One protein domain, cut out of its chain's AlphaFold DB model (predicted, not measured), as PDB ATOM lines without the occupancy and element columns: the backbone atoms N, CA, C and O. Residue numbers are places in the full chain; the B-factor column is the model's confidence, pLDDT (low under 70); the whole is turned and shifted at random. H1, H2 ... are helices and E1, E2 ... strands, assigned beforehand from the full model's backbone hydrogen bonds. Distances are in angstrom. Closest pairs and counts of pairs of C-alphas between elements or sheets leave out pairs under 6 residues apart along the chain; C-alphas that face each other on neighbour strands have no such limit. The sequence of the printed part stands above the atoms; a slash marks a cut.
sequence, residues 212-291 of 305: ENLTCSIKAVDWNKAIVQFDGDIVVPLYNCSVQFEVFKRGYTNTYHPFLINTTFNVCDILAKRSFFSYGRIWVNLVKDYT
ATOM      1  N   GLU A 212     208.459 139.575 168.041       88.69
ATOM      2  CA  GLU A 212     207.740 139.254 166.805       88.69
ATOM      3  C   GLU A 212     206.499 140.152 166.658       88.69
ATOM      4  O   GLU A 212     206.161 140.911 167.566       88.69
ATOM      5  N   ASN A 213     205.850 140.124 165.489       89.12
ATOM      6  CA  ASN A 213     204.629 140.895 165.195       89.12
ATOM      7  C   ASN A 213     204.721 142.403 165.505       89.12
ATOM      8  O   ASN A 213     203.722 143.050 165.805       89.12
ATOM      9  N   LEU A 214     205.924 142.981 165.410       90.06
ATOM     10  CA  LEU A 214     206.140 144.397 165.678       90.06
ATOM     11  C   LEU A 214     205.368 145.257 164.670       90.06
ATOM     12  O   LEU A 214     205.684 145.272 163.478       90.06
ATOM     13  N   THR A 215     204.430 146.052 165.170       92.38
ATOM     14  CA  THR A 215     203.759 147.097 164.405       92.38
ATOM     15  C   THR A 215     203.911 148.442 165.106       92.38
ATOM     16  O   THR A 215     203.755 148.578 166.318       92.38
ATOM     17  N   CYS A 216     204.237 149.470 164.328       93.00
ATOM     18  CA  CYS A 216     204.251 150.849 164.793       93.00
ATOM     19  C   CYS A 216     203.515 151.712 163.787       93.00
ATOM     20  O   CYS A 216     203.842 151.716 162.602       93.00
ATOM     21  N   SER A 217     202.520 152.451 164.259       92.50
ATOM     22  CA  SER A 217     201.723 153.323 163.409       92.50
ATOM     23  C   SER A 217     201.485 154.673 164.064       92.50
ATOM     24  O   SER A 217     201.565 154.843 165.284       92.50
ATOM     25  N   ILE A 218     201.210 155.664 163.224       93.62
ATOM     26  CA  ILE A 218     200.875 157.015 163.647       93.62
ATOM     27  C   ILE A 218     199.485 157.370 163.139       93.62
ATOM     28  O   ILE A 218     199.162 157.175 161.968       93.62
ATOM     29  N   LYS A 219     198.661 157.933 164.021       91.94
ATOM     30  CA  LYS A 219     197.319 158.403 163.686       91.94
ATOM     31  C   LYS A 219     197.185 159.874 164.049       91.94
ATOM     32  O   LYS A 219     197.354 160.265 165.205       91.94
ATOM     33  N   ALA A 220     196.880 160.707 163.060       89.88
ATOM     34  CA  ALA A 220     196.533 162.101 163.309       89.88
ATOM     35  C   ALA A 220     195.179 162.168 164.032       89.88
ATOM     36  O   ALA A 220     194.224 161.513 163.620       89.88
ATOM     37  N   VAL A 221     195.112 162.945 165.113       90.94
ATOM     38  CA  VAL A 221     193.866 163.202 165.852       90.94
ATOM     39  C   VAL A 221     193.305 164.554 165.435       90.94
ATOM     40  O   VAL A 221     192.143 164.655 165.063       90.94
ATOM     41  N   ASP A 222     194.154 165.580 165.443       89.31
ATOM     42  CA  ASP A 222     193.822 166.923 164.978       89.31
ATOM     43  C   ASP A 222     195.065 167.616 164.376       89.31
ATOM     44  O   ASP A 222     196.129 167.012 164.164       89.31
ATOM     45  N   TRP A 223     194.946 168.908 164.053       81.56
ATOM     46  CA  TRP A 223     196.042 169.698 163.485       81.56
ATOM     47  C   TRP A 223     197.286 169.747 164.378       81.56
ATOM     48  O   TRP A 223     198.401 169.734 163.857       81.56
ATOM     49  N   ASN A 224     197.107 169.688 165.693       85.69
ATOM     50  CA  ASN A 224     198.129 169.869 166.715       85.69
ATOM     51  C   ASN A 224     198.460 168.574 167.479       85.69
ATOM     52  O   ASN A 224     199.437 168.543 168.222       85.69
ATOM     53  N   LYS A 225     197.703 167.495 167.276       88.06
ATOM     54  CA  LYS A 225     197.851 166.229 167.996       88.06
ATOM     55  C   LYS A 225     197.893 165.039 167.045       88.06
ATOM     56  O   LYS A 225     197.047 164.871 166.169       88.06
ATOM     57  N   ALA A 226     198.872 164.172 167.260       91.25
ATOM     58  CA  ALA A 226     198.944 162.841 166.673       91.25
ATOM     59  C   ALA A 226     199.242 161.842 167.792       91.25
ATOM     60  O   ALA A 226     199.900 162.199 168.771       91.25
ATOM     61  N   ILE A 227     198.743 160.620 167.655       89.56
ATOM     62  CA  ILE A 227     199.017 159.513 168.569       89.56
ATOM     63  C   ILE A 227     199.881 158.481 167.859       89.56
ATOM     64  O   ILE A 227     199.742 158.269 166.654       89.56
ATOM     65  N   VAL A 228     200.776 157.863 168.618       90.75
ATOM     66  CA  VAL A 228     201.606 156.748 168.167       90.75
ATOM     67  C   VAL A 228     201.063 155.488 168.823       90.75
ATOM     68  O   VAL A 228     200.753 155.501 170.013       90.75
ATOM     69  N   GLN A 229     200.921 154.431 168.036       89.06
ATOM     70  CA  GLN A 229     200.550 153.102 168.498       89.06
ATOM     71  C   GLN A 229     201.721 152.167 168.229       89.06
ATOM     72  O   GLN A 229     202.273 152.168 167.129       89.06
ATOM     73  N   PHE A 230     202.100 151.412 169.250       89.44
ATOM     74  CA  PHE A 230     203.119 150.374 169.203       89.44
ATOM     75  C   PHE A 230     202.463 149.083 169.683       89.44
ATOM     76  O   PHE A 230     201.806 149.094 170.725       89.44
ATOM     77  N   ASP A 231     202.647 148.017 168.918       88.12
ATOM     78  CA  ASP A 231     202.245 146.662 169.270       88.12
ATOM     79  C   ASP A 231     203.377 145.700 168.903       88.12
ATOM     80  O   ASP A 231     204.117 145.938 167.944       88.12
ATOM     81  N   GLY A 232     203.553 144.642 169.678       88.06
ATOM     82  CA  GLY A 232     204.627 143.685 169.463       88.06
ATOM     83  C   GLY A 232     204.664 142.615 170.539       88.06
ATOM     84  O   GLY A 232     204.488 142.895 171.728       88.06
ATOM     85  N   ASP A 233     204.960 141.395 170.112       85.00
ATOM     86  CA  ASP A 233     204.939 140.214 170.961       85.00
ATOM     87  C   ASP A 233     206.348 139.874 171.428       85.00
ATOM     88  O   ASP A 233     207.236 139.566 170.633       85.00
ATOM     89  N   ILE A 234     206.565 139.904 172.740       86.75
ATOM     90  CA  ILE A 234     207.828 139.467 173.337       86.75
ATOM     91  C   ILE A 234     207.849 137.939 173.335       86.75
ATOM     92  O   ILE A 234     207.047 137.315 174.024       86.75
ATOM     93  N   VAL A 235     208.779 137.330 172.598       86.69
ATOM     94  CA  VAL A 235     208.878 135.862 172.461       86.69
ATOM     95  C   VAL A 235     209.808 135.207 173.481       86.69
ATOM     96  O   VAL A 235     209.699 134.009 173.744       86.69
ATOM     97  N   VAL A 236     210.708 135.986 174.087       85.88
ATOM     98  CA  VAL A 236     211.662 135.527 175.106       85.88
ATOM     99  C   VAL A 236     211.624 136.487 176.292       85.88
ATOM    100  O   VAL A 236     211.707 137.697 176.072       85.88
ATOM    101  N   PRO A 237     211.557 135.986 177.541       84.12
ATOM    102  CA  PRO A 237     211.497 136.844 178.712       84.12
ATOM    103  C   PRO A 237     212.719 137.757 178.819       84.12
ATOM    104  O   PRO A 237     213.867 137.321 178.684       84.12
ATOM    105  N   LEU A 238     212.464 139.034 179.094       83.56
ATOM    106  CA  LEU A 238     213.514 140.039 179.209       83.56
ATOM    107  C   LEU A 238     213.787 140.361 180.682       83.56
ATOM    108  O   LEU A 238     212.955 140.951 181.370       83.56
ATOM    109  N   TYR A 239     214.975 139.979 181.156       81.06
ATOM    110  CA  TYR A 239     215.406 140.161 182.550       81.06
ATOM    111  C   TYR A 239     216.282 141.402 182.765       81.06
ATOM    112  O   TYR A 239     216.398 141.888 183.888       81.06
ATOM    113  N   ASN A 240     216.926 141.902 181.707       81.50
ATOM    114  CA  ASN A 240     217.860 143.023 181.779       81.50
ATOM    115  C   ASN A 240     217.748 143.894 180.518       81.50
ATOM    116  O   ASN A 240     218.428 143.665 179.518       81.50
ATOM    117  N   CYS A 241     216.846 144.873 180.561       81.88
ATOM    118  CA  CYS A 241     216.533 145.738 179.427       81.88
ATOM    119  C   CYS A 241     217.271 147.069 179.548       81.88
ATOM    120  O   CYS A 241     216.805 147.967 180.246       81.88
ATOM    121  N   SER A 242     218.387 147.231 178.839       86.00
ATOM    122  CA  SER A 242     219.041 148.537 178.716       86.00
ATOM    123  C   SER A 242     218.478 149.313 177.526       86.00
ATOM    124  O   SER A 242     218.529 148.842 176.395       86.00
ATOM    125  N   VAL A 243     217.955 150.511 177.781       84.44
ATOM    126  CA  VAL A 243     217.430 151.433 176.766       84.44
ATOM    127  C   VAL A 243     218.380 152.610 176.626       84.44
ATOM    128  O   VAL A 243     218.736 153.250 177.616       84.44
ATOM    129  N   GLN A 244     218.765 152.910 175.387       86.56
ATOM    130  CA  GLN A 244     219.446 154.145 175.017       86.56
ATOM    131  C   GLN A 244     218.412 155.126 174.467       86.56
ATOM    132  O   GLN A 244     217.713 154.828 173.502       86.56
ATOM    133  N   PHE A 245     218.303 156.291 175.096       84.88
ATOM    134  CA  PHE A 245     217.404 157.356 174.681       84.88
ATOM    135  C   PHE A 245     218.202 158.584 174.258       84.88
ATOM    136  O   PHE A 245     218.959 159.158 175.049       84.88
ATOM    137  N   GLU A 246     217.987 159.003 173.015       86.25
ATOM    138  CA  GLU A 246     218.650 160.147 172.410       86.25
ATOM    139  C   GLU A 246     217.619 161.093 171.802       86.25
ATOM    140  O   GLU A 246     216.690 160.671 171.113       86.25
ATOM    141  N   VAL A 247     217.787 162.392 172.045       85.75
ATOM    142  CA  VAL A 247     216.940 163.419 171.433       85.75
ATOM    143  C   VAL A 247     217.772 164.228 170.465       85.75
ATOM    144  O   VAL A 247     218.804 164.787 170.832       85.75
ATOM    145  N   PHE A 248     217.274 164.347 169.240       84.62
ATOM    146  CA  PHE A 248     217.868 165.176 168.205       84.62
ATOM    147  C   PHE A 248     216.921 166.305 167.818       84.62
ATOM    148  O   PHE A 248     215.705 166.132 167.727       84.62
ATOM    149  N   LYS A 249     217.491 167.471 167.528       83.69
ATOM    150  CA  LYS A 249     216.795 168.600 166.927       83.69
ATOM    151  C   LYS A 249     217.223 168.728 165.470       83.69
ATOM    152  O   LYS A 249     218.411 168.822 165.173       83.69
ATOM    153  N   ARG A 250     216.245 168.779 164.565       82.00
ATOM    154  CA  ARG A 250     216.478 169.103 163.153       82.00
ATOM    155  C   ARG A 250     216.811 170.591 163.011       82.00
ATOM    156  O   ARG A 250     216.055 171.437 163.492       82.00
ATOM    157  N   GLY A 251     217.947 170.891 162.391       70.88
ATOM    158  CA  GLY A 251     218.358 172.240 162.005       70.88
ATOM    159  C   GLY A 251     217.713 172.699 160.693       70.88
ATOM    160  O   GLY A 251     217.017 171.932 160.024       70.88
ATOM    161  N   TYR A 252     217.964 173.952 160.308       66.94
ATOM    162  CA  TYR A 252     217.463 174.544 159.057       66.94
ATOM    163  C   TYR A 252     218.058 173.884 157.805       66.94
ATOM    164  O   TYR A 252     217.376 173.734 156.797       66.94
ATOM    165  N   THR A 253     219.283 173.366 157.910       75.44
ATOM    166  CA  THR A 253     219.973 172.547 156.899       75.44
ATOM    167  C   THR A 253     219.409 171.127 156.763       75.44
ATOM    168  O   THR A 253     220.014 170.287 156.105       75.44
ATOM    169  N   ASN A 254     218.271 170.818 157.399       76.69
ATOM    170  CA  ASN A 254     217.659 169.485 157.468       76.69
ATOM    171  C   ASN A 254     218.523 168.388 158.116       76.69
ATOM    172  O   ASN A 254     218.149 167.218 158.082       76.69
ATOM    173  N   THR A 255     219.621 168.758 158.773       80.25
ATOM    174  CA  THR A 255     220.479 167.851 159.541       80.25
ATOM    175  C   THR A 255     220.007 167.744 160.989       80.25
ATOM    176  O   THR A 255     219.562 168.723 161.591       80.25
ATOM    177  N   TYR A 256     220.095 166.547 161.565       81.31
ATOM    178  CA  TYR A 256     219.754 166.301 162.964       81.31
ATOM    179  C   TYR A 256     220.981 166.500 163.856       81.31
ATOM    180  O   TYR A 256     222.038 165.927 163.604       81.31
ATOM    181  N   HIS A 257     220.833 167.301 164.908       76.25
ATOM    182  CA  HIS A 257     221.880 167.568 165.894       76.25
ATOM    183  C   HIS A 257     221.429 167.126 167.292       76.25
ATOM    184  O   HIS A 257     220.268 167.355 167.640       76.25
ATOM    185  N   PRO A 258     222.308 166.529 168.118       81.88
ATOM    186  CA  PRO A 258     221.959 166.123 169.479       81.88
ATOM    187  C   PRO A 258     221.427 167.286 170.331       81.88
ATOM    188  O   PRO A 258     221.968 168.391 170.310       81.88
ATOM    189  N   PHE A 259     220.389 167.035 171.127       81.88
ATOM    190  CA  PHE A 259     219.732 168.016 171.995       81.88
ATOM    191  C   PHE A 259     220.051 167.769 173.480       81.88
ATOM    192  O   PHE A 259     219.163 167.745 174.324       81.88
ATOM    193  N   LEU A 260     221.332 167.546 173.796       76.38
ATOM    194  CA  LEU A 260     221.879 167.273 175.142       76.38
ATOM    195  C   LEU A 260     221.283 166.085 175.916       76.38
ATOM    196  O   LEU A 260     221.785 165.764 176.988       76.38
ATOM    197  N   ILE A 261     220.289 165.386 175.376       78.88
ATOM    198  CA  ILE A 261     219.751 164.158 175.951       78.88
ATOM    199  C   ILE A 261     220.383 162.989 175.213       78.88
ATOM    200  O   ILE A 261     220.038 162.713 174.066       78.88
ATOM    201  N   ASN A 262     221.317 162.332 175.889       81.06
ATOM    202  CA  ASN A 262     221.837 161.024 175.529       81.06
ATOM    203  C   ASN A 262     222.028 160.256 176.836       81.06
ATOM    204  O   ASN A 262     222.873 160.623 177.656       81.06
ATOM    205  N   THR A 263     221.173 159.270 177.078       76.50
ATOM    206  CA  THR A 263     221.179 158.509 178.325       76.50
ATOM    207  C   THR A 263     220.912 157.046 178.044       76.50
ATOM    208  O   THR A 263     219.997 156.703 177.301       76.50
ATOM    209  N   THR A 264     221.680 156.184 178.695       83.25
ATOM    210  CA  THR A 264     221.416 154.751 178.768       83.25
ATOM    211  C   THR A 264     220.922 154.418 180.165       83.25
ATOM    212  O   THR A 264     221.403 154.974 181.153       83.25
ATOM    213  N   PHE A 265     219.917 153.559 180.269       82.00
ATOM    214  CA  PHE A 265     219.385 153.139 181.559       82.00
ATOM    215  C   PHE A 265     218.781 151.742 181.489       82.00
ATOM    216  O   PHE A 265     218.277 151.327 180.448       82.00
ATOM    217  N   ASN A 266     218.794 151.031 182.616       83.69
ATOM    218  CA  ASN A 266     218.145 149.735 182.745       83.69
ATOM    219  C   ASN A 266     216.687 149.909 183.189       83.69
ATOM    220  O   ASN A 266     216.413 150.400 184.286       83.69
ATOM    221  N   VAL A 267     215.749 149.503 182.337       82.94
ATOM    222  CA  VAL A 267     214.303 149.584 182.581       82.94
ATOM    223  C   VAL A 267     213.904 148.770 183.812       82.94
ATOM    224  O   VAL A 267     213.090 149.232 184.610       82.94
ATOM    225  N   CYS A 268     214.516 147.601 184.016       83.62
ATOM    226  CA  CYS A 268     214.190 146.728 185.141       83.62
ATOM    227  C   CYS A 268     214.569 147.359 186.485       83.62
ATOM    228  O   CYS A 268     213.770 147.335 187.422       83.62
ATOM    229  N   ASP A 269     215.735 148.007 186.561       82.50
ATOM    230  CA  ASP A 269     216.162 148.731 187.764       82.50
ATOM    231  C   ASP A 269     215.225 149.906 188.086       82.50
ATOM    232  O   ASP A 269     214.892 150.143 189.251       82.50
ATOM    233  N   ILE A 270     214.755 150.622 187.057       80.00
ATOM    234  CA  ILE A 270     213.845 151.768 187.208       80.00
ATOM    235  C   ILE A 270     212.486 151.333 187.751       80.00
ATOM    236  O   ILE A 270     211.964 151.962 188.677       80.00
ATOM    237  N   LEU A 271     211.916 150.268 187.182       79.06
ATOM    238  CA  LEU A 271     210.616 149.741 187.593       79.06
ATOM    239  C   LEU A 271     210.681 149.134 189.005       79.06
ATOM    240  O   LEU A 271     209.747 149.323 189.783       79.06
ATOM    241  N   ALA A 272     211.800 148.493 189.369       79.94
ATOM    242  CA  ALA A 272     212.001 147.892 190.688       79.94
ATOM    243  C   ALA A 272     212.231 148.918 191.816       79.94
ATOM    244  O   ALA A 272     211.703 148.750 192.914       79.94
ATOM    245  N   LYS A 273     213.022 149.978 191.577       70.62
ATOM    246  CA  LYS A 273     213.482 150.901 192.639       70.62
ATOM    247  C   LYS A 273     212.802 152.276 192.656       70.62
ATOM    248  O   LYS A 273     213.102 153.073 193.543       70.62
ATOM    249  N   ARG A 274     211.894 152.584 191.715       61.72
ATOM    250  CA  ARG A 274     211.172 153.879 191.608       61.72
ATOM    251  C   ARG A 274     212.078 155.130 191.775       61.72
ATOM    252  O   ARG A 274     211.629 156.157 192.286       61.72
ATOM    253  N   SER A 275     213.348 155.086 191.351       54.06
ATOM    254  CA  SER A 275     214.298 156.222 191.397       54.06
ATOM    255  C   SER A 275     215.463 156.018 190.409       54.06
ATOM    256  O   SER A 275     215.754 154.881 190.054       54.06
ATOM    257  N   PHE A 276     216.228 157.019 189.944       54.91
ATOM    258  CA  PHE A 276     215.985 158.428 189.584       54.91
ATOM    259  C   PHE A 276     217.211 158.854 188.743       54.91
ATOM    260  O   PHE A 276     218.246 159.223 189.290       54.91
ATOM    261  N   PHE A 277     217.126 158.771 187.414       61.31
ATOM    262  CA  PHE A 277     218.002 159.549 186.523       61.31
ATOM    263  C   PHE A 277     217.233 160.783 186.040       61.31
ATOM    264  O   PHE A 277     216.017 160.865 186.232       61.31
ATOM    265  N   SER A 278     217.918 161.732 185.402       63.00
ATOM    266  CA  SER A 278     217.375 163.032 184.968       63.00
ATOM    267  C   SER A 278     216.012 162.989 184.273       63.00
ATOM    268  O   SER A 278     215.212 163.906 184.430       63.00
ATOM    269  N   TYR A 279     215.719 161.900 183.556       67.81
ATOM    270  CA  TYR A 279     214.473 161.709 182.808       67.81
ATOM    271  C   TYR A 279     213.617 160.547 183.321       67.81
ATOM    272  O   TYR A 279     212.575 160.249 182.740       67.81
ATOM    273  N   GLY A 280     214.013 159.896 184.418       69.19
ATOM    274  CA  GLY A 280     213.376 158.667 184.890       69.19
ATOM    275  C   GLY A 280     211.913 158.847 185.278       69.19
ATOM    276  O   GLY A 280     211.093 158.004 184.942       69.19
ATOM    277  N   ARG A 281     211.547 159.974 185.906       72.00
ATOM    278  CA  ARG A 281     210.136 160.261 186.231       72.00
ATOM    279  C   ARG A 281     209.267 160.420 184.987       72.00
ATOM    280  O   ARG A 281     208.137 159.948 184.983       72.00
ATOM    281  N   ILE A 282     209.795 161.070 183.950       74.50
ATOM    282  CA  ILE A 282     209.084 161.239 182.679       74.50
ATOM    283  C   ILE A 282     208.853 159.861 182.054       74.50
ATOM    284  O   ILE A 282     207.725 159.540 181.700       74.50
ATOM    285  N   TRP A 283     209.893 159.023 182.008       76.12
ATOM    286  CA  TRP A 283     209.803 157.654 181.500       76.12
ATOM    287  C   TRP A 283     208.814 156.784 182.275       76.12
ATOM    288  O   TRP A 283     207.964 156.147 181.663       76.12
ATOM    289  N   VAL A 284     208.879 156.785 183.607       79.44
ATOM    290  CA  VAL A 284     207.965 155.995 184.447       79.44
ATOM    291  C   VAL A 284     206.515 156.413 184.230       79.44
ATOM    292  O   VAL A 284     205.666 155.543 184.076       79.44
ATOM    293  N   ASN A 285     206.228 157.717 184.177       82.19
ATOM    294  CA  ASN A 285     204.871 158.195 183.914       82.19
ATOM    295  C   ASN A 285     204.399 157.800 182.508       82.19
ATOM    296  O   ASN A 285     203.276 157.342 182.359       82.19
ATOM    297  N   LEU A 286     205.265 157.893 181.490       81.69
ATOM    298  CA  LEU A 286     204.929 157.451 180.134       81.69
ATOM    299  C   LEU A 286     204.597 155.952 180.080       81.69
ATOM    300  O   LEU A 286     203.578 155.576 179.510       81.69
ATOM    301  N   VAL A 287     205.429 155.106 180.692       82.56
ATOM    302  CA  VAL A 287     205.209 153.651 180.735       82.56
ATOM    303  C   VAL A 287     203.932 153.330 181.514       82.56
ATOM    304  O   VAL A 287     203.119 152.538 181.051       82.56
ATOM    305  N   LYS A 288     203.718 153.981 182.660       84.12
ATOM    306  CA  LYS A 288     202.539 153.780 183.507       84.12
ATOM    307  C   LYS A 288     201.231 154.186 182.827       84.12
ATOM    308  O   LYS A 288     200.249 153.463 182.945       84.12
ATOM    309  N   ASP A 289     201.207 155.342 182.171       86.38
ATOM    310  CA  ASP A 289     199.962 155.938 181.679       86.38
ATOM    311  C   ASP A 289     199.572 155.424 180.284       86.38
ATOM    312  O   ASP A 289     198.399 155.493 179.914       86.38
ATOM    313  N   TYR A 290     200.534 154.911 179.505       85.62
ATOM    314  CA  TYR A 290     200.318 154.557 178.095       85.62
ATOM    315  C   TYR A 290     200.676 153.120 177.715       85.62
ATOM    316  O   TYR A 290     200.452 152.744 176.567       85.62
ATOM    317  N   THR A 291     201.228 152.313 178.623       83.44
ATOM    318  CA  THR A 291     201.634 150.937 178.299       83.44
ATOM    319  C   THR A 291     201.170 149.946 179.362       83.44
ATOM    320  O   THR A 291     200.975 150.293 180.523       83.44
TER     321      THR A 291
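This is residues 212 to 291 of the 305 residues of an uncharacterized protein of Drosophila mojavensis (UniProt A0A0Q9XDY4). What does the model look like at first sight? It is a loose, open frame of two long strand hairpins, E3 with E4 and E1 with E2, set well away from each other and joined at one end by residues 235 to 241. After E4 comes the short helix H1, and the chain then folds back into H2, which points from the E3 and E4 side toward the other hairpin without reaching it. What are the counts and the size? The printed part has 80 residues, with four named strands and then two named helices in the order E1, E2, E3, E4, H1, H2; its class is mixed, helices and strands, and both two-stranded sheets, E1 - E2 and E3 - E4, are antiparallel. The whole is loose, with a radius of gyration of the C-alphas of 15.6 A and spans of 41 by 30 by 22 A.

How is the hairpin nearer the last residues paired? E3, residues 242 to 250, and E4, residues 256 to 266, are antiparallel at 167 degrees, with N 245 and O 263 within hydrogen-bond range at 2.8 A. E4 bends by 70 degrees at residue 260. How is the other hairpin paired, and where does it stand? E1, residues 212 to 220, and E2, residues 226 to 234, are antiparallel at 173 degrees, with N 217 and O 229 within hydrogen-bond range at 2.9 A. Both of these strands are apart from E3 and E4. Where are the helices? H1, residues 267 to 273, follows E4 by a tight link of 0 residues; its closest C-alphas to E3 are those of Ser 242 and Val 267, 6.2 A apart. H2, residues 280 to 290, only just touches H1, about perpendicular at 77 degrees, with 3 pairs of C-alphas within 8 A, the closest being Ile 270 and Gly 280 at 7.3 A; it is apart from the four strands. In H1 and H2 every O i to N i+4 pair is within hydrogen-bond range.

Where do the strands run? E3 and E4 each measure 25.9 A from first to last C-alpha, and C-alpha 242 is at (219.041, 148.537, 178.716). E1 measures 25.7 A from C-alpha 212 at (207.740, 139.254, 166.805), and E2 measures 25.9 A. How long are the helices? H1 measures 10.2 A and H2 15.3 A, the latter ending with C-alpha 290 at (200.318, 154.557, 178.095).

How far does it reach? The two C-alphas farthest apart, those of Pro 237 and Tyr 252, are 42.9 A apart. Is there a cut or a long link? The printed part has no cut, and no link is long. Where is confidence low? The mean pLDDT of the printed part is 81.7, and residue 252 and residues 274 to 280 are under 70.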